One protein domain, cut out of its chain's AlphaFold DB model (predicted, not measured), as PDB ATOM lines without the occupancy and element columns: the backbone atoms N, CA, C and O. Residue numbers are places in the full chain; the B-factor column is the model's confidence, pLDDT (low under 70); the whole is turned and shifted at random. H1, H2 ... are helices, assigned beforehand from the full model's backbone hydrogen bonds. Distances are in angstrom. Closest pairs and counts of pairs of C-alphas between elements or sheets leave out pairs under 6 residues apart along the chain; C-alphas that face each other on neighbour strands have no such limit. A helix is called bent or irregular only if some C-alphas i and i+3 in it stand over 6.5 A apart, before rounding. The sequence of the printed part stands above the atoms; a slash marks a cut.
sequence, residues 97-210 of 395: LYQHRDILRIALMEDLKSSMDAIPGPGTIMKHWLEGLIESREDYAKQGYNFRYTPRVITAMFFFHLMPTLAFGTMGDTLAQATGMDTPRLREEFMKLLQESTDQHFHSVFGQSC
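What this domain is: This is residues 97 to 210 of the 395 residues of the protein "DUF2087 domain-containing protein" of Fibrobacteres bacterium (UniProt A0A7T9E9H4). Two long helices, H3 and H4, lie side by side as a helical hairpin, and the shorter H1 and H2 make a V that meets this hairpin at H3, which H1 touches and H2 is near, while H4 is apart from both. H1 packs on H3 with residues 101 to 105, and H2 folds back from the tip of the V, where residues 116 to 121 stick out. The printed part has 114 residues with four named helices in the order H1, H2, H3, H4 and no named strand; the class is all helix. The whole is only just compact, close to loose, with a radius of gyration of the C-alphas of 15.9 A, and the C-alphas span 44 by 37 by 21 A.

Where its parts are: The longest helix, H3, covers residues 151 to 179 and measures 35.4 A from first to last C-alpha; it begins at C-alpha 151, at (-54.593, -18.566, -21.501). H3 is irregular, with C-alphas 170 and 173 7.7 A apart, and has a kink of 62 degrees near residue 173. H4 covers residues 183 to 206, 31.1 A, with a kink of 31 degrees near residue 200; it ends at C-alpha 206, at (-44.091, -19.410, -25.150). H2 covers residues 124 to 142, 27.4 A, with a kink of 30 degrees near residue 134. H1 covers residues 101 to 114, 19.9 A, and begins at C-alpha 101, at (-48.320, -45.816, -17.971).

How they stand to each other: H3 and H4 form a helical hairpin: they touch, running opposite ways at a shallow tilt of 9 degrees, and their closest C-alphas are those of Ala 176 and Thr 183, 5.5 A apart. H1 touches H3 at a steep tilt of 63 degrees, with residues 101 to 105 alone meeting residues 166 to 170; the closest C-alphas are those of Arg 101 and Gly 169, 5.6 A apart. H1 touches H2 at a steep tilt of 60 degrees, with residues 107 to 111 alone meeting residues 124 to 125; the closest C-alphas are those of Asp 111 and Thr 124, 6.3 A apart. H2 and H3 are near each other, with 9 pairs of C-alphas within 10 A. H4 is apart from H1 and from H2. Each O i to N i+4 pair is within hydrogen-bond range in H1, against 13 of 15 in H2, 20 of 25 in H3 and 18 of 20 in H4.

The domain as a whole: The two C-alphas farthest apart are those of Gly 180 and Cys 210, at 44.4 A. The printed part has no cut. The link from H3 to H4 is tight, and those from H1 to H2 and from H2 to H3 are short. Residues 116 to 121 stand free, and so do residues 139 to 144, of which 139 to 142 belong to H2. The mean pLDDT of the printed part is 79.4; it is under 70 at residues 114 to 123, 134 to 135, 138 to 146, 202 to 204 and 207 to 210.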
ATOM      1  N   LEU A  97     -43.424 -41.026 -18.830       89.81
ATOM      2  CA  LEU A  97     -44.858 -41.313 -18.778       89.81
ATOM      3  C   LEU A  97     -45.191 -42.671 -19.412       89.81
ATOM      4  O   LEU A  97     -46.041 -43.393 -18.896       89.81
ATOM      5  N   TYR A  98     -44.496 -43.070 -20.480       88.38
ATOM      6  CA  TYR A  98     -44.692 -44.381 -21.100       88.38
ATOM      7  C   TYR A  98     -44.237 -45.549 -20.204       88.38
ATOM      8  O   TYR A  98     -44.907 -46.588 -20.144       88.38
ATOM      9  N   GLN A  99     -43.122 -45.386 -19.479       89.75
ATOM     10  CA  GLN A  99     -42.614 -46.382 -18.523       89.75
ATOM     11  C   GLN A  99     -43.532 -46.554 -17.305       89.75
ATOM     12  O   GLN A  99     -43.627 -47.647 -16.754       89.75
ATOM     13  N   HIS A 100     -44.250 -45.498 -16.931       89.38
ATOM     14  CA  HIS A 100     -45.161 -45.458 -15.788       89.38
ATOM     15  C   HIS A 100     -46.640 -45.392 -16.216       89.38
ATOM     16  O   HIS A 100     -47.487 -44.813 -15.533       89.38
ATOM     17  N   ARG A 101     -46.975 -45.950 -17.386       88.62
ATOM     18  CA  ARG A 101     -48.320 -45.816 -17.971       88.62
ATOM     19  C   ARG A 101     -49.430 -46.505 -17.183       88.62
ATOM     20  O   ARG A 101     -50.586 -46.117 -17.311       88.62
ATOM     21  N   ASP A 102     -49.107 -47.513 -16.381       87.19
ATOM     22  CA  ASP A 102     -50.062 -48.240 -15.542       87.19
ATOM     23  C   ASP A 102     -50.775 -47.302 -14.558       87.19
ATOM     24  O   ASP A 102     -52.003 -47.192 -14.586       87.19
ATOM     25  N   ILE A 103     -50.008 -46.554 -13.762       87.25
ATOM     26  CA  ILE A 103     -50.544 -45.615 -12.773       87.25
ATOM     27  C   ILE A 103     -51.272 -44.439 -13.436       87.25
ATOM     28  O   ILE A 103     -52.311 -43.995 -12.944       87.25
ATOM     29  N   LEU A 104     -50.785 -43.981 -14.593       87.25
ATOM     30  CA  LEU A 104     -51.403 -42.896 -15.356       87.25
ATOM     31  C   LEU A 104     -52.750 -43.294 -15.960       87.25
ATOM     32  O   LEU A 104     -53.682 -42.495 -15.922       87.25
ATOM     33  N   ARG A 105     -52.886 -44.526 -16.474       87.62
ATOM     34  CA  ARG A 105     -54.175 -45.046 -16.968       87.62
ATOM     35  C   ARG A 105     -55.217 -45.053 -15.861       87.62
ATOM     36  O   ARG A 105     -56.340 -44.617 -16.089       87.62
ATOM     37  N   ILE A 106     -54.836 -45.511 -14.669       85.94
ATOM     38  CA  ILE A 106     -55.726 -45.545 -13.506       85.94
ATOM     39  C   ILE A 106     -56.156 -44.124 -13.133       85.94
ATOM     40  O   ILE A 106     -57.351 -43.853 -13.054       85.94
ATOM     41  N   ALA A 107     -55.197 -43.210 -12.962       84.06
ATOM     42  CA  ALA A 107     -55.478 -41.824 -12.598       84.06
ATOM     43  C   ALA A 107     -56.369 -41.115 -13.629       84.06
ATOM     44  O   ALA A 107     -57.314 -40.432 -13.251       84.06
ATOM     45  N   LEU A 108     -56.113 -41.324 -14.924       85.81
ATOM     46  CA  LEU A 108     -56.909 -40.733 -15.999       85.81
ATOM     47  C   LEU A 108     -58.348 -41.256 -15.987       85.81
ATOM     48  O   LEU A 108     -59.283 -40.478 -16.145       85.81
ATOM     49  N   MET A 109     -58.541 -42.562 -15.789       83.62
ATOM     50  CA  MET A 109     -59.882 -43.145 -15.709       83.62
ATOM     51  C   MET A 109     -60.660 -42.636 -14.492       83.62
ATOM     52  O   MET A 109     -61.848 -42.358 -14.619       83.62
ATOM     53  N   GLU A 110     -60.009 -42.499 -13.336       79.69
ATOM     54  CA  GLU A 110     -60.643 -41.942 -12.135       79.69
ATOM     55  C   GLU A 110     -61.023 -40.468 -12.318       79.69
ATOM     56  O   GLU A 110     -62.144 -40.071 -11.993       79.69
ATOM     57  N   ASP A 111     -60.145 -39.673 -12.930       78.69
ATOM     58  CA  ASP A 111     -60.422 -38.270 -13.231       78.69
ATOM     59  C   ASP A 111     -61.608 -38.116 -14.187       78.69
ATOM     60  O   ASP A 111     -62.512 -37.319 -13.928       78.69
ATOM     61  N   LEU A 112     -61.657 -38.919 -15.256       79.06
ATOM     62  CA  LEU A 112     -62.758 -38.878 -16.219       79.06
ATOM     63  C   LEU A 112     -64.101 -39.253 -15.576       79.06
ATOM     64  O   LEU A 112     -65.104 -38.614 -15.889       79.06
ATOM     65  N   LYS A 113     -64.129 -40.200 -14.627       74.75
ATOM     66  CA  LYS A 113     -65.344 -40.532 -13.857       74.75
ATOM     67  C   LYS A 113     -65.795 -39.388 -12.951       74.75
ATOM     68  O   LYS A 113     -66.989 -39.122 -12.860       74.75
ATOM     69  N   SER A 114     -64.853 -38.706 -12.295       62.12
ATOM     70  CA  SER A 114     -65.155 -37.614 -11.356       62.12
ATOM     71  C   SER A 114     -65.737 -36.361 -12.028       62.12
ATOM     72  O   SER A 114     -66.403 -35.565 -11.373       62.12
ATOM     73  N   SER A 115     -65.524 -36.202 -13.341       54.94
ATOM     74  CA  SER A 115     -65.954 -35.033 -14.121       54.94
ATOM     75  C   SER A 115     -67.430 -35.025 -14.554       54.94
ATOM     76  O   SER A 115     -67.883 -34.017 -15.094       54.94
ATOM     77  N   MET A 116     -68.191 -36.106 -14.323       47.91
ATOM     78  CA  MET A 116     -69.584 -36.218 -14.793       47.91
ATOM     79  C   MET A 116     -70.619 -35.502 -13.910       47.91
ATOM     80  O   MET A 116     -71.660 -35.113 -14.433       47.91
ATOM     81  N   ASP A 117     -70.320 -35.230 -12.636       42.56
ATOM     82  CA  ASP A 117     -71.261 -34.608 -11.697       42.56
ATOM     83  C   ASP A 117     -70.615 -33.393 -10.998       42.56
ATOM     84  O   ASP A 117     -69.861 -33.543 -10.044       42.56
ATOM     85  N   ALA A 118     -70.911 -32.179 -11.485       37.34
ATOM     86  CA  ALA A 118     -70.594 -30.880 -10.865       37.34
ATOM     87  C   ALA A 118     -69.124 -30.673 -10.418       37.34
ATOM     88  O   ALA A 118     -68.809 -30.893  -9.258       37.34
ATOM     89  N   ILE A 119     -68.265 -30.173 -11.324       42.41
ATOM     90  CA  ILE A 119     -66.805 -29.926 -11.180       42.41
ATOM     91  C   ILE A 119     -66.344 -29.693  -9.716       42.41
ATOM     92  O   ILE A 119     -66.273 -28.541  -9.269       42.41
ATOM     93  N   PRO A 120     -65.977 -30.744  -8.956       44.78
ATOM     94  CA  PRO A 120     -65.487 -30.606  -7.598       44.78
ATOM     95  C   PRO A 120     -63.962 -30.696  -7.626       44.78
ATOM     96  O   PRO A 120     -63.389 -31.775  -7.536       44.78
ATOM     97  N   GLY A 121     -63.301 -29.542  -7.744       52.25
ATOM     98  CA  GLY A 121     -61.840 -29.437  -7.734       52.25
ATOM     99  C   GLY A 121     -61.141 -30.157  -8.901       52.25
ATOM    100  O   GLY A 121     -61.755 -30.900  -9.666       52.25
ATOM    101  N   PRO A 122     -59.840 -29.910  -9.103       54.38
ATOM    102  CA  PRO A 122     -59.090 -30.629 -10.117       54.38
ATOM    103  C   PRO A 122     -58.975 -32.111  -9.725       54.38
ATOM    104  O   PRO A 122     -58.566 -32.426  -8.604       54.38
ATOM    105  N   GLY A 123     -59.297 -33.008 -10.664       63.75
ATOM    106  CA  GLY A 123     -58.961 -34.430 -10.569       63.75
ATOM    107  C   GLY A 123     -57.460 -34.641 -10.335       63.75
ATOM    108  O   GLY A 123     -56.655 -33.709 -10.396       63.75
ATOM    109  N   THR A 124     -57.052 -35.867 -10.047       72.81
ATOM    110  CA  THR A 124     -55.688 -36.194  -9.645       72.81
ATOM    111  C   THR A 124     -54.636 -35.816 -10.690       72.81
ATOM    112  O   THR A 124     -53.594 -35.289 -10.316       72.81
ATOM    113  N   ILE A 125     -54.876 -36.008 -11.986       79.38
ATOM    114  CA  ILE A 125     -53.949 -35.567 -13.039       79.38
ATOM    115  C   ILE A 125     -53.901 -34.042 -13.100       79.38
ATOM    116  O   ILE A 125     -52.813 -33.467 -13.083       79.38
ATOM    117  N   MET A 126     -55.061 -33.382 -13.139       77.50
ATOM    118  CA  MET A 126     -55.130 -31.921 -13.247       77.50
ATOM    119  C   MET A 126     -54.467 -31.237 -12.048       77.50
ATOM    120  O   MET A 126     -53.692 -30.300 -12.219       77.50
ATOM    121  N   LYS A 127     -54.722 -31.729 -10.833       73.56
ATOM    122  CA  LYS A 127     -54.174 -31.176  -9.594       73.56
ATOM    123  C   LYS A 127     -52.650 -31.195  -9.624       73.56
ATOM    124  O   LYS A 127     -52.010 -30.168  -9.428       73.56
ATOM    125  N   HIS A 128     -52.076 -32.357  -9.912       73.88
ATOM    126  CA  HIS A 128     -50.630 -32.525  -9.911       73.88
ATOM    127  C   HIS A 128     -49.958 -31.867 -11.120       73.88
ATOM    128  O   HIS A 128     -48.809 -31.440 -11.031       73.88
ATOM    129  N   TRP A 129     -50.665 -31.734 -12.247       81.12
ATOM    130  CA  TRP A 129     -50.190 -30.915 -13.354       81.12
ATOM    131  C   TRP A 129     -50.082 -29.442 -12.949       81.12
ATOM    132  O   TRP A 129     -49.027 -28.851 -13.162       81.12
ATOM    133  N   LEU A 130     -51.113 -28.877 -12.307       75.88
ATOM    134  CA  LEU A 130     -51.104 -27.494 -11.808       75.88
ATOM    135  C   LEU A 130     -49.973 -27.250 -10.798       75.88
ATOM    136  O   LEU A 130     -49.265 -26.252 -10.918       75.88
ATOM    137  N   GLU A 131     -49.761 -28.170  -9.850       70.25
ATOM    138  CA  GLU A 131     -48.626 -28.118  -8.913       70.25
ATOM    139  C   GLU A 131     -47.282 -28.121  -9.670       70.25
ATOM    140  O   GLU A 131     -46.409 -27.289  -9.418       70.25
ATOM    141  N   GLY A 132     -47.152 -28.990 -10.678       73.19
ATOM    142  CA  GLY A 132     -45.958 -29.087 -11.514       73.19
ATOM    143  C   GLY A 132     -45.698 -27.872 -12.410       73.19
ATOM    144  O   GLY A 132     -44.550 -27.660 -12.806       73.19
ATOM    145  N   LEU A 133     -46.707 -27.051 -12.732       77.25
ATOM    146  CA  LEU A 133     -46.505 -25.817 -13.501       77.25
ATOM    147  C   LEU A 133     -45.636 -24.821 -12.725       77.25
ATOM    148  O   LEU A 133     -44.737 -24.222 -13.305       77.25
ATOM    149  N   ILE A 134     -45.841 -24.678 -11.416       67.56
ATOM    150  CA  ILE A 134     -45.076 -23.727 -10.593       67.56
ATOM    151  C   ILE A 134     -43.593 -24.106 -10.595       67.56
ATOM    152  O   ILE A 134     -42.747 -23.289 -10.962       67.56
ATOM    153  N   GLU A 135     -43.301 -25.369 -10.281       66.44
ATOM    154  CA  GLU A 135     -41.943 -25.924 -10.286       66.44
ATOM    155  C   GLU A 135     -41.311 -25.813 -11.678       66.44
ATOM    156  O   GLU A 135     -40.172 -25.371 -11.831       66.44
ATOM    157  N   SER A 136     -42.084 -26.123 -12.724       70.19
ATOM    158  CA  SER A 136     -41.617 -26.009 -14.103       70.19
ATOM    159  C   SER A 136     -41.206 -24.581 -14.436       70.19
ATOM    160  O   SER A 136     -40.134 -24.398 -15.006       70.19
ATOM    161  N   ARG A 137     -42.003 -23.566 -14.075       71.56
ATOM    162  CA  ARG A 137     -41.664 -22.155 -14.325       71.56
ATOM    163  C   ARG A 137     -40.326 -21.785 -13.703       71.56
ATOM    164  O   ARG A 137     -39.534 -21.109 -14.350       71.56
ATOM    165  N   GLU A 138     -40.088 -22.214 -12.468       66.06
ATOM    166  CA  GLU A 138     -38.835 -21.955 -11.763       66.06
ATOM    167  C   GLU A 138     -37.662 -22.674 -12.422       66.06
ATOM    168  O   GLU A 138     -36.618 -22.065 -12.626       66.06
ATOM    169  N   ASP A 139     -37.826 -23.934 -12.816       66.19
ATOM    170  CA  ASP A 139     -36.767 -24.703 -13.472       66.19
ATOM    171  C   ASP A 139     -36.419 -24.146 -14.853       66.19
ATOM    172  O   ASP A 139     -35.243 -23.972 -15.181       66.19
ATOM    173  N   TYR A 140     -37.433 -23.788 -15.642       68.12
ATOM    174  CA  TYR A 140     -37.242 -23.077 -16.901       68.12
ATOM    175  C   TYR A 140     -36.544 -21.734 -16.653       68.12
ATOM    176  O   TYR A 140     -35.570 -21.425 -17.339       68.12
ATOM    177  N   ALA A 141     -36.949 -20.973 -15.630       63.56
ATOM    178  CA  ALA A 141     -36.325 -19.698 -15.282       63.56
ATOM    179  C   ALA A 141     -34.878 -19.840 -14.770       63.56
ATOM    180  O   ALA A 141     -34.058 -18.980 -15.082       63.56
ATOM    181  N   LYS A 142     -34.520 -20.918 -14.057       60.16
ATOM    182  CA  LYS A 142     -33.128 -21.228 -13.661       60.16
ATOM    183  C   LYS A 142     -32.240 -21.472 -14.879       60.16
ATOM    184  O   LYS A 142     -31.091 -21.053 -14.903       60.16
ATOM    185  N   GLN A 143     -32.801 -22.069 -15.927       55.09
ATOM    186  CA  GLN A 143     -32.149 -22.227 -17.232       55.09
ATOM    187  C   GLN A 143     -32.335 -20.972 -18.126       55.09
ATOM    188  O   GLN A 143     -31.917 -20.910 -19.287       55.09
ATOM    189  N   GLY A 144     -32.947 -19.930 -17.545       55.28
ATOM    190  CA  GLY A 144     -33.310 -18.612 -18.066       55.28
ATOM    191  C   GLY A 144     -34.214 -18.616 -19.297       55.28
ATOM    192  O   GLY A 144     -34.167 -17.704 -20.123       55.28
ATOM    193  N   TYR A 145     -35.066 -19.626 -19.382       60.28
ATOM    194  CA  TYR A 145     -36.258 -19.616 -20.202       60.28
ATOM    195  C   TYR A 145     -37.416 -18.970 -19.430       60.28
ATOM    196  O   TYR A 145     -37.912 -19.514 -18.446       60.28
ATOM    197  N   ASN A 146     -37.844 -17.784 -19.863       64.75
ATOM    198  CA  ASN A 146     -38.882 -17.006 -19.193       64.75
ATOM    199  C   ASN A 146     -40.140 -16.908 -20.051       64.75
ATOM    200  O   ASN A 146     -40.072 -16.485 -21.200       64.75
ATOM    201  N   PHE A 147     -41.295 -17.207 -19.459       71.06
ATOM    202  CA  PHE A 147     -42.598 -17.076 -20.107       71.06
ATOM    203  C   PHE A 147     -43.700 -16.767 -19.077       71.06
ATOM    204  O   PHE A 147     -43.493 -16.906 -17.864       71.06
ATOM    205  N   ARG A 148     -44.854 -16.293 -19.557       75.62
ATOM    206  CA  ARG A 148     -46.071 -16.054 -18.760       75.62
ATOM    207  C   ARG A 148     -47.068 -17.190 -18.962       75.62
ATOM    208  O   ARG A 148     -47.235 -17.647 -20.088       75.62
ATOM    209  N   TYR A 149     -47.783 -17.600 -17.918       84.38
ATOM    210  CA  TYR A 149     -48.909 -18.536 -18.059       84.38
ATOM    211  C   TYR A 149     -50.163 -17.803 -18.545       84.38
ATOM    212  O   TYR A 149     -51.126 -17.629 -17.805       84.38
ATOM    213  N   THR A 150     -50.151 -17.321 -19.788       85.81
ATOM    214  CA  THR A 150     -51.357 -16.753 -20.414       85.81
ATOM    215  C   THR A 150     -52.346 -17.870 -20.772       85.81
ATOM    216  O   THR A 150     -51.943 -19.039 -20.842       85.81
ATOM    217  N   PRO A 151     -53.631 -17.562 -21.045       88.88
ATOM    218  CA  PRO A 151     -54.593 -18.566 -21.501       88.88
ATOM    219  C   PRO A 151     -54.073 -19.374 -22.692       88.88
ATOM    220  O   PRO A 151     -54.254 -20.589 -22.742       88.88
ATOM    221  N   ARG A 152     -53.345 -18.725 -23.611       87.06
ATOM    222  CA  ARG A 152     -52.716 -19.379 -24.761       87.06
ATOM    223  C   ARG A 152     -51.646 -20.390 -24.342       87.06
ATOM    224  O   ARG A 152     -51.646 -21.508 -24.848       87.06
ATOM    225  N   VAL A 153     -50.769 -20.023 -23.407       87.06
ATOM    226  CA  VAL A 153     -49.713 -20.915 -22.897       87.06
ATOM    227  C   VAL A 153     -50.301 -22.110 -22.154       87.06
ATOM    228  O   VAL A 153     -49.922 -23.243 -22.432       87.06
ATOM    229  N   ILE A 154     -51.256 -21.881 -21.252       89.19
ATOM    230  CA  ILE A 154     -51.905 -22.945 -20.472       89.19
ATOM    231  C   ILE A 154     -52.654 -23.916 -21.389       89.19
ATOM    232  O   ILE A 154     -52.518 -25.131 -21.241       89.19
ATOM    233  N   THR A 155     -53.365 -23.388 -22.388       91.00
ATOM    234  CA  THR A 155     -54.056 -24.198 -23.401       91.00
ATOM    235  C   THR A 155     -53.069 -25.055 -24.191       91.00
ATOM    236  O   THR A 155     -53.296 -26.254 -24.344       91.00
ATOM    237  N   ALA A 156     -51.954 -24.475 -24.650       90.44
ATOM    238  CA  ALA A 156     -50.919 -25.217 -25.365       90.44
ATOM    239  C   ALA A 156     -50.304 -26.319 -24.490       90.44
ATOM    240  O   ALA A 156     -50.258 -27.480 -24.890       90.44
ATOM    241  N   MET A 157     -49.886 -25.990 -23.266       89.12
ATOM    242  CA  MET A 157     -49.283 -26.957 -22.344       89.12
ATOM    243  C   MET A 157     -50.216 -28.119 -22.012       89.12
ATOM    244  O   MET A 157     -49.764 -29.260 -21.950       89.12
ATOM    245  N   PHE A 158     -51.509 -27.855 -21.824       89.31
ATOM    246  CA  PHE A 158     -52.464 -28.909 -21.510       89.31
ATOM    247  C   PHE A 158     -52.819 -29.744 -22.744       89.31
ATOM    248  O   PHE A 158     -52.570 -30.947 -22.774       89.31
ATOM    249  N   PHE A 159     -53.369 -29.118 -23.787       91.94
ATOM    250  CA  PHE A 159     -53.972 -29.838 -24.912       91.94
ATOM    251  C   PHE A 159     -52.978 -30.298 -25.974       91.94
ATOM    252  O   PHE A 159     -53.296 -31.216 -26.724       91.94
ATOM    253  N   PHE A 160     -51.789 -29.695 -26.037       90.88
ATOM    254  CA  PHE A 160     -50.809 -29.985 -27.085       90.88
ATOM    255  C   PHE A 160     -49.501 -30.582 -26.560       90.88
ATOM    256  O   PHE A 160     -48.736 -31.127 -27.348       90.88
ATOM    257  N   HIS A 161     -49.261 -30.553 -25.246       89.19
ATOM    258  CA  HIS A 161     -48.089 -31.198 -24.646       89.19
ATOM    259  C   HIS A 161     -48.477 -32.316 -23.674       89.19
ATOM    260  O   HIS A 161     -48.113 -33.469 -23.902       89.19
ATOM    261  N   LEU A 162     -49.265 -32.026 -22.632       89.25
ATOM    262  CA  LEU A 162     -49.652 -33.039 -21.646       89.25
ATOM    263  C   LEU A 162     -50.582 -34.101 -22.244       89.25
ATOM    264  O   LEU A 162     -50.273 -35.288 -22.180       89.25
ATOM    265  N   MET A 163     -51.717 -33.688 -22.815       90.94
ATOM    266  CA  MET A 163     -52.748 -34.615 -23.284       90.94
ATOM    267  C   MET A 163     -52.274 -35.523 -24.423       90.94
ATOM    268  O   MET A 163     -52.529 -36.721 -24.327       90.94
ATOM    269  N   PRO A 164     -51.544 -35.047 -25.450       93.38
ATOM    270  CA  PRO A 164     -51.003 -35.934 -26.477       93.38
ATOM    271  C   PRO A 164     -49.999 -36.934 -25.904       93.38
ATOM    272  O   PRO A 164     -50.031 -38.106 -26.266       93.38
ATOM    273  N   THR A 165     -49.158 -36.507 -24.957       92.25
ATOM    274  CA  THR A 165     -48.198 -37.401 -24.297       92.25
ATOM    275  C   THR A 165     -48.898 -38.452 -23.436       92.25
ATOM    276  O   THR A 165     -48.550 -39.629 -23.496       92.25
ATOM    277  N   LEU A 166     -49.931 -38.062 -22.681       90.69
ATOM    278  CA  LEU A 166     -50.770 -38.998 -21.931       90.69
ATOM    279  C   LEU A 166     -51.521 -39.952 -22.864       90.69
ATOM    280  O   LEU A 166     -51.559 -41.150 -22.596       90.69
ATOM    281  N   ALA A 167     -52.089 -39.459 -23.965       92.25
ATOM    282  CA  ALA A 167     -52.782 -40.286 -24.947       92.25
ATOM    283  C   ALA A 167     -51.829 -41.312 -25.571       92.25
ATOM    284  O   ALA A 167     -52.158 -42.493 -25.632       92.25
ATOM    285  N   PHE A 168     -50.616 -40.902 -25.944       92.94
ATOM    286  CA  PHE A 168     -49.594 -41.827 -26.420       92.94
ATOM    287  C   PHE A 168     -49.207 -42.853 -25.345       92.94
ATOM    288  O   PHE A 168     -49.253 -44.056 -25.596       92.94
ATOM    289  N   GLY A 169     -48.906 -42.407 -24.122       90.31
ATOM    290  CA  GLY A 169     -48.527 -43.291 -23.016       90.31
ATOM    291  C   GLY A 169     -49.614 -44.304 -22.649       90.31
ATOM    292  O   GLY A 169     -49.313 -45.447 -22.315       90.31
ATOM    293  N   THR A 170     -50.886 -43.915 -22.736       88.88
ATOM    294  CA  THR A 170     -52.020 -44.746 -22.307       88.88
ATOM    295  C   THR A 170     -52.674 -45.537 -23.439       88.88
ATOM    296  O   THR A 170     -53.250 -46.587 -23.170       88.88
ATOM    297  N   MET A 171     -52.591 -45.089 -24.692       90.75
ATOM    298  CA  MET A 171     -53.288 -45.699 -25.834       90.75
ATOM    299  C   MET A 171     -52.370 -46.053 -27.009       90.75
ATOM    300  O   MET A 171     -52.842 -46.682 -27.953       90.75
ATOM    301  N   GLY A 172     -51.080 -45.708 -26.969       91.62
ATOM    302  CA  GLY A 172     -50.133 -45.952 -28.064       91.62
ATOM    303  C   GLY A 172     -50.048 -47.425 -28.469       91.62
ATOM    304  O   GLY A 172     -50.208 -47.740 -29.644       91.62
ATOM    305  N   ASP A 173     -49.917 -48.335 -27.498       90.81
ATOM    306  CA  ASP A 173     -49.915 -49.787 -27.749       90.81
ATOM    307  C   ASP A 173     -51.221 -50.260 -28.408       90.81
ATOM    308  O   ASP A 173     -51.216 -51.079 -29.326       90.81
ATOM    309  N   THR A 174     -52.358 -49.714 -27.965       91.94
ATOM    310  CA  THR A 174     -53.676 -50.036 -28.524       91.94
ATOM    311  C   THR A 174     -53.801 -49.542 -29.964       91.94
ATOM    312  O   THR A 174     -54.306 -50.272 -30.812       91.94
ATOM    313  N   LEU A 175     -53.316 -48.333 -30.262       94.81
ATOM    314  CA  LEU A 175     -53.305 -47.785 -31.618       94.81
ATOM    315  C   LEU A 175     -52.385 -48.593 -32.541       94.81
ATOM    316  O   LEU A 175     -52.788 -48.931 -33.653       94.81
ATOM    317  N   ALA A 176     -51.181 -48.936 -32.076       94.94
ATOM    318  CA  ALA A 176     -50.232 -49.777 -32.801       94.94
ATOM    319  C   ALA A 176     -50.874 -51.123 -33.174       94.94
ATOM    320  O   ALA A 176     -50.949 -51.479 -34.351       94.94
ATOM    321  N   GLN A 177     -51.471 -51.806 -32.193       94.38
ATOM    322  CA  GLN A 177     -52.174 -53.070 -32.409       94.38
ATOM    323  C   GLN A 177     -53.361 -52.931 -33.374       94.38
ATOM    324  O   GLN A 177     -53.515 -53.754 -34.275       94.38
ATOM    325  N   ALA A 178     -54.197 -51.902 -33.208       96.06
ATOM    326  CA  ALA A 178     -55.395 -51.705 -34.025       96.06
ATOM    327  C   ALA A 178     -55.080 -51.350 -35.488       96.06
ATOM    328  O   ALA A 178     -55.867 -51.659 -36.379       96.06
ATOM    329  N   THR A 179     -53.942 -50.703 -35.737       96.25
ATOM    330  CA  THR A 179     -53.511 -50.281 -37.082       96.25
ATOM    331  C   THR A 179     -52.540 -51.261 -37.743       96.25
ATOM    332  O   THR A 179     -52.228 -51.103 -38.922       96.25
ATOM    333  N   GLY A 180     -52.047 -52.263 -37.007       95.19
ATOM    334  CA  GLY A 180     -50.981 -53.157 -37.464       95.19
ATOM    335  C   GLY A 180     -49.608 -52.477 -37.562       95.19
ATOM    336  O   GLY A 180     -48.716 -53.001 -38.227       95.19
ATOM    337  N   MET A 181     -49.436 -51.308 -36.939       94.62
ATOM    338  CA  MET A 181     -48.160 -50.601 -36.884       94.62
ATOM    339  C   MET A 181     -47.285 -51.161 -35.760       94.62
ATOM    340  O   MET A 181     -47.768 -51.481 -34.679       94.62
ATOM    341  N   ASP A 182     -45.979 -51.236 -36.001       93.12
ATOM    342  CA  ASP A 182     -44.996 -51.548 -34.965       93.12
ATOM    343  C   ASP A 182     -44.909 -50.419 -33.912       93.12
ATOM    344  O   ASP A 182     -44.840 -49.237 -34.263       93.12
ATOM    345  N   THR A 183     -44.912 -50.769 -32.621       89.25
ATOM    346  CA  THR A 183     -44.910 -49.797 -31.511       89.25
ATOM    347  C   THR A 183     -43.681 -48.870 -31.526       89.25
ATOM    348  O   THR A 183     -43.871 -47.656 -31.418       89.25
ATOM    349  N   PRO A 184     -42.431 -49.364 -31.678       91.56
ATOM    350  CA  PRO A 184     -41.261 -48.510 -31.890       91.56
ATOM    351  C   PRO A 184     -41.428 -47.499 -33.026       91.56
ATOM    352  O   PRO A 184     -41.125 -46.321 -32.828       91.56
ATOM    353  N   ARG A 185     -41.961 -47.924 -34.179       92.81
ATOM    354  CA  ARG A 185     -42.230 -47.017 -35.304       92.81
ATOM    355  C   ARG A 185     -43.270 -45.953 -34.954       92.81
ATOM    356  O   ARG A 185     -43.054 -44.779 -35.237       92.81
ATOM    357  N   LEU A 186     -44.376 -46.335 -34.312       93.81
ATOM    358  CA  LEU A 186     -45.393 -45.377 -33.865       93.81
ATOM    359  C   LEU A 186     -44.808 -44.362 -32.873       93.81
ATOM    360  O   LEU A 186     -45.093 -43.170 -32.971       93.81
ATOM    361  N   ARG A 187     -43.968 -44.823 -31.937       92.38
ATOM    362  CA  ARG A 187     -43.257 -43.956 -30.989       92.38
ATOM    363  C   ARG A 187     -42.351 -42.968 -31.711       92.38
ATOM    364  O   ARG A 187     -42.323 -41.800 -31.342       92.38
ATOM    365  N   GLU A 188     -41.601 -43.430 -32.706       92.44
ATOM    366  CA  GLU A 188     -40.712 -42.577 -33.493       92.44
ATOM    367  C   GLU A 188     -41.488 -41.450 -34.188       92.44
ATOM    368  O   GLU A 188     -41.119 -40.283 -34.063       92.44
ATOM    369  N   GLU A 189     -42.597 -41.778 -34.855       94.94
ATOM    370  CA  GLU A 189     -43.445 -40.785 -35.526       94.94
ATOM    371  C   GLU A 189     -44.113 -39.830 -34.534       94.94
ATOM    372  O   GLU A 189     -44.126 -38.617 -34.747       94.94
ATOM    373  N   PHE A 190     -44.596 -40.342 -33.398       94.81
ATOM    374  CA  PHE A 190     -45.138 -39.501 -32.334       94.81
ATOM    375  C   PHE A 190     -44.097 -38.498 -31.815       94.81
ATOM    376  O   PHE A 190     -44.403 -37.319 -31.648       94.81
ATOM    377  N   MET A 191     -42.853 -38.940 -31.614       92.25
ATOM    378  CA  MET A 191     -41.759 -38.074 -31.175       92.25
ATOM    379  C   MET A 191     -41.427 -36.976 -32.193       92.25
ATOM    380  O   MET A 191     -41.167 -35.847 -31.778       92.25
ATOM    381  N   LYS A 192     -41.459 -37.277 -33.499       91.19
ATOM    382  CA  LYS A 192     -41.261 -36.277 -34.565       91.19
ATOM    383  C   LYS A 192     -42.357 -35.211 -34.530       91.19
ATOM    384  O   LYS A 192     -42.050 -34.026 -34.451       91.19
ATOM    385  N   LEU A 193     -43.622 -35.627 -34.476       94.12
ATOM    386  CA  LEU A 193     -44.767 -34.709 -34.432       94.12
ATOM    387  C   LEU A 193     -44.794 -33.865 -33.148       94.12
ATOM    388  O   LEU A 193     -45.121 -32.677 -33.177       94.12
ATOM    389  N   LEU A 194     -44.419 -34.456 -32.010       90.81
ATOM    390  CA  LEU A 194     -44.293 -33.720 -30.754       90.81
ATOM    391  C   LEU A 194     -43.166 -32.683 -30.826       90.81
ATOM    392  O   LEU A 194     -43.321 -31.576 -30.305       90.81
ATOM    393  N   GLN A 195     -42.048 -33.018 -31.475       84.94
ATOM    394  CA  GLN A 195     -40.949 -32.084 -31.707       84.94
ATOM    395  C   GLN A 195     -41.392 -30.919 -32.598       84.94
ATOM    396  O   GLN A 195     -41.201 -29.772 -32.206       84.94
ATOM    397  N   GLU A 196     -42.063 -31.189 -33.720       86.50
ATOM    398  CA  GLU A 196     -42.618 -30.153 -34.605       86.50
ATOM    399  C   GLU A 196     -43.559 -29.200 -33.849       86.50
ATOM    400  O   GLU A 196     -43.427 -27.977 -33.936       86.50
ATOM    401  N   SER A 197     -44.470 -29.753 -33.039       86.88
ATOM    402  CA  SER A 197     -45.378 -28.957 -32.206       86.88
ATOM    403  C   SER A 197     -44.624 -28.126 -31.161       86.88
ATOM    404  O   SER A 197     -44.948 -26.957 -30.939       86.88
ATOM    405  N   THR A 198     -43.589 -28.699 -30.544       79.81
ATOM    406  CA  THR A 198     -42.752 -28.014 -29.549       79.81
ATOM    407  C   THR A 198     -41.965 -26.867 -30.172       79.81
ATOM    408  O   THR A 198     -41.977 -25.768 -29.617       79.81
ATOM    409  N   ASP A 199     -41.366 -27.069 -31.345       74.25
ATOM    410  CA  ASP A 199     -40.635 -26.037 -32.083       74.25
ATOM    411  C   ASP A 199     -41.564 -24.880 -32.484       74.25
ATOM    412  O   ASP A 199     -41.247 -23.701 -32.285       74.25
ATOM    413  N   GLN A 200     -42.764 -25.199 -32.978       77.00
ATOM    414  CA  GLN A 200     -43.758 -24.192 -33.342       77.00
ATOM    415  C   GLN A 200     -44.231 -23.384 -32.124       77.00
ATOM    416  O   GLN A 200     -44.307 -22.147 -32.176       77.00
ATOM    417  N   HIS A 201     -44.565 -24.052 -31.018       79.56
ATOM    418  CA  HIS A 201     -45.038 -23.386 -29.807       79.56
ATOM    419  C   HIS A 201     -43.938 -22.606 -29.095       79.56
ATOM    420  O   HIS A 201     -44.226 -21.541 -28.541       79.56
ATOM    421  N   PHE A 202     -42.686 -23.064 -29.144       66.88
ATOM    422  CA  PHE A 202     -41.549 -22.352 -28.564       66.88
ATOM    423  C   PHE A 202     -41.499 -20.899 -29.041       66.88
ATOM    424  O   PHE A 202     -41.386 -19.980 -28.228       66.88
ATOM    425  N   HIS A 203     -41.667 -20.682 -30.346       60.44
ATOM    426  CA  HIS A 203     -41.662 -19.346 -30.934       60.44
ATOM    427  C   HIS A 203     -43.007 -18.626 -30.804       60.44
ATOM    428  O   HIS A 203     -43.049 -17.473 -30.378       60.44
ATOM    429  N   SER A 204     -44.105 -19.285 -31.178       65.81
ATOM    430  CA  SER A 204     -45.405 -18.622 -31.365       65.81
ATOM    431  C   SER A 204     -46.267 -18.524 -30.104       65.81
ATOM    432  O   SER A 204     -47.211 -17.738 -30.072       65.81
ATOM    433  N   VAL A 205     -45.982 -19.326 -29.077       71.44
ATOM    434  CA  VAL A 205     -46.779 -19.392 -27.845       71.44
ATOM    435  C   VAL A 205     -45.940 -18.937 -26.664       71.44
ATOM    436  O   VAL A 205     -46.208 -17.894 -26.071       71.44
ATOM    437  N   PHE A 206     -44.888 -19.682 -26.339       71.06
ATOM    438  CA  PHE A 206     -44.091 -19.410 -25.150       71.06
ATOM    439  C   PHE A 206     -43.220 -18.159 -25.325       71.06
ATOM    440  O   PHE A 206     -43.242 -17.278 -24.465       71.06
ATOM    441  N   GLY A 207     -42.532 -18.025 -26.464       62.69
ATOM    442  CA  GLY A 207     -41.695 -16.865 -26.781       62.69
ATOM    443  C   GLY A 207     -42.464 -15.541 -26.867       62.69
ATOM    444  O   GLY A 207     -41.907 -14.493 -26.558       62.69
ATOM    445  N   GLN A 208     -43.754 -15.581 -27.218       63.41
ATOM    446  CA  GLN A 208     -44.622 -14.395 -27.302       63.41
ATOM    447  C   GLN A 208     -45.409 -14.110 -26.016       63.41
ATOM    448  O   GLN A 208     -46.015 -13.047 -25.893       63.41
ATOM    449  N   SER A 209     -45.392 -15.020 -25.040       68.31
ATOM    450  CA  SER A 209     -46.211 -14.917 -23.824       68.31
ATOM    451  C   SER A 209     -45.935 -13.657 -22.992       68.31
ATOM    452  O   SER A 209     -46.841 -13.098 -22.376       68.31
ATOM    453  N   CYS A 210     -44.692 -13.165 -22.987       60.50
ATOM    454  CA  CYS A 210     -44.319 -11.942 -22.274       60.50
ATOM    455  C   CYS A 210     -44.938 -10.680 -22.898       60.50
ATOM    456  O   CYS A 210     -45.231  -9.739 -22.167       60.50
TER     457      CYS A 210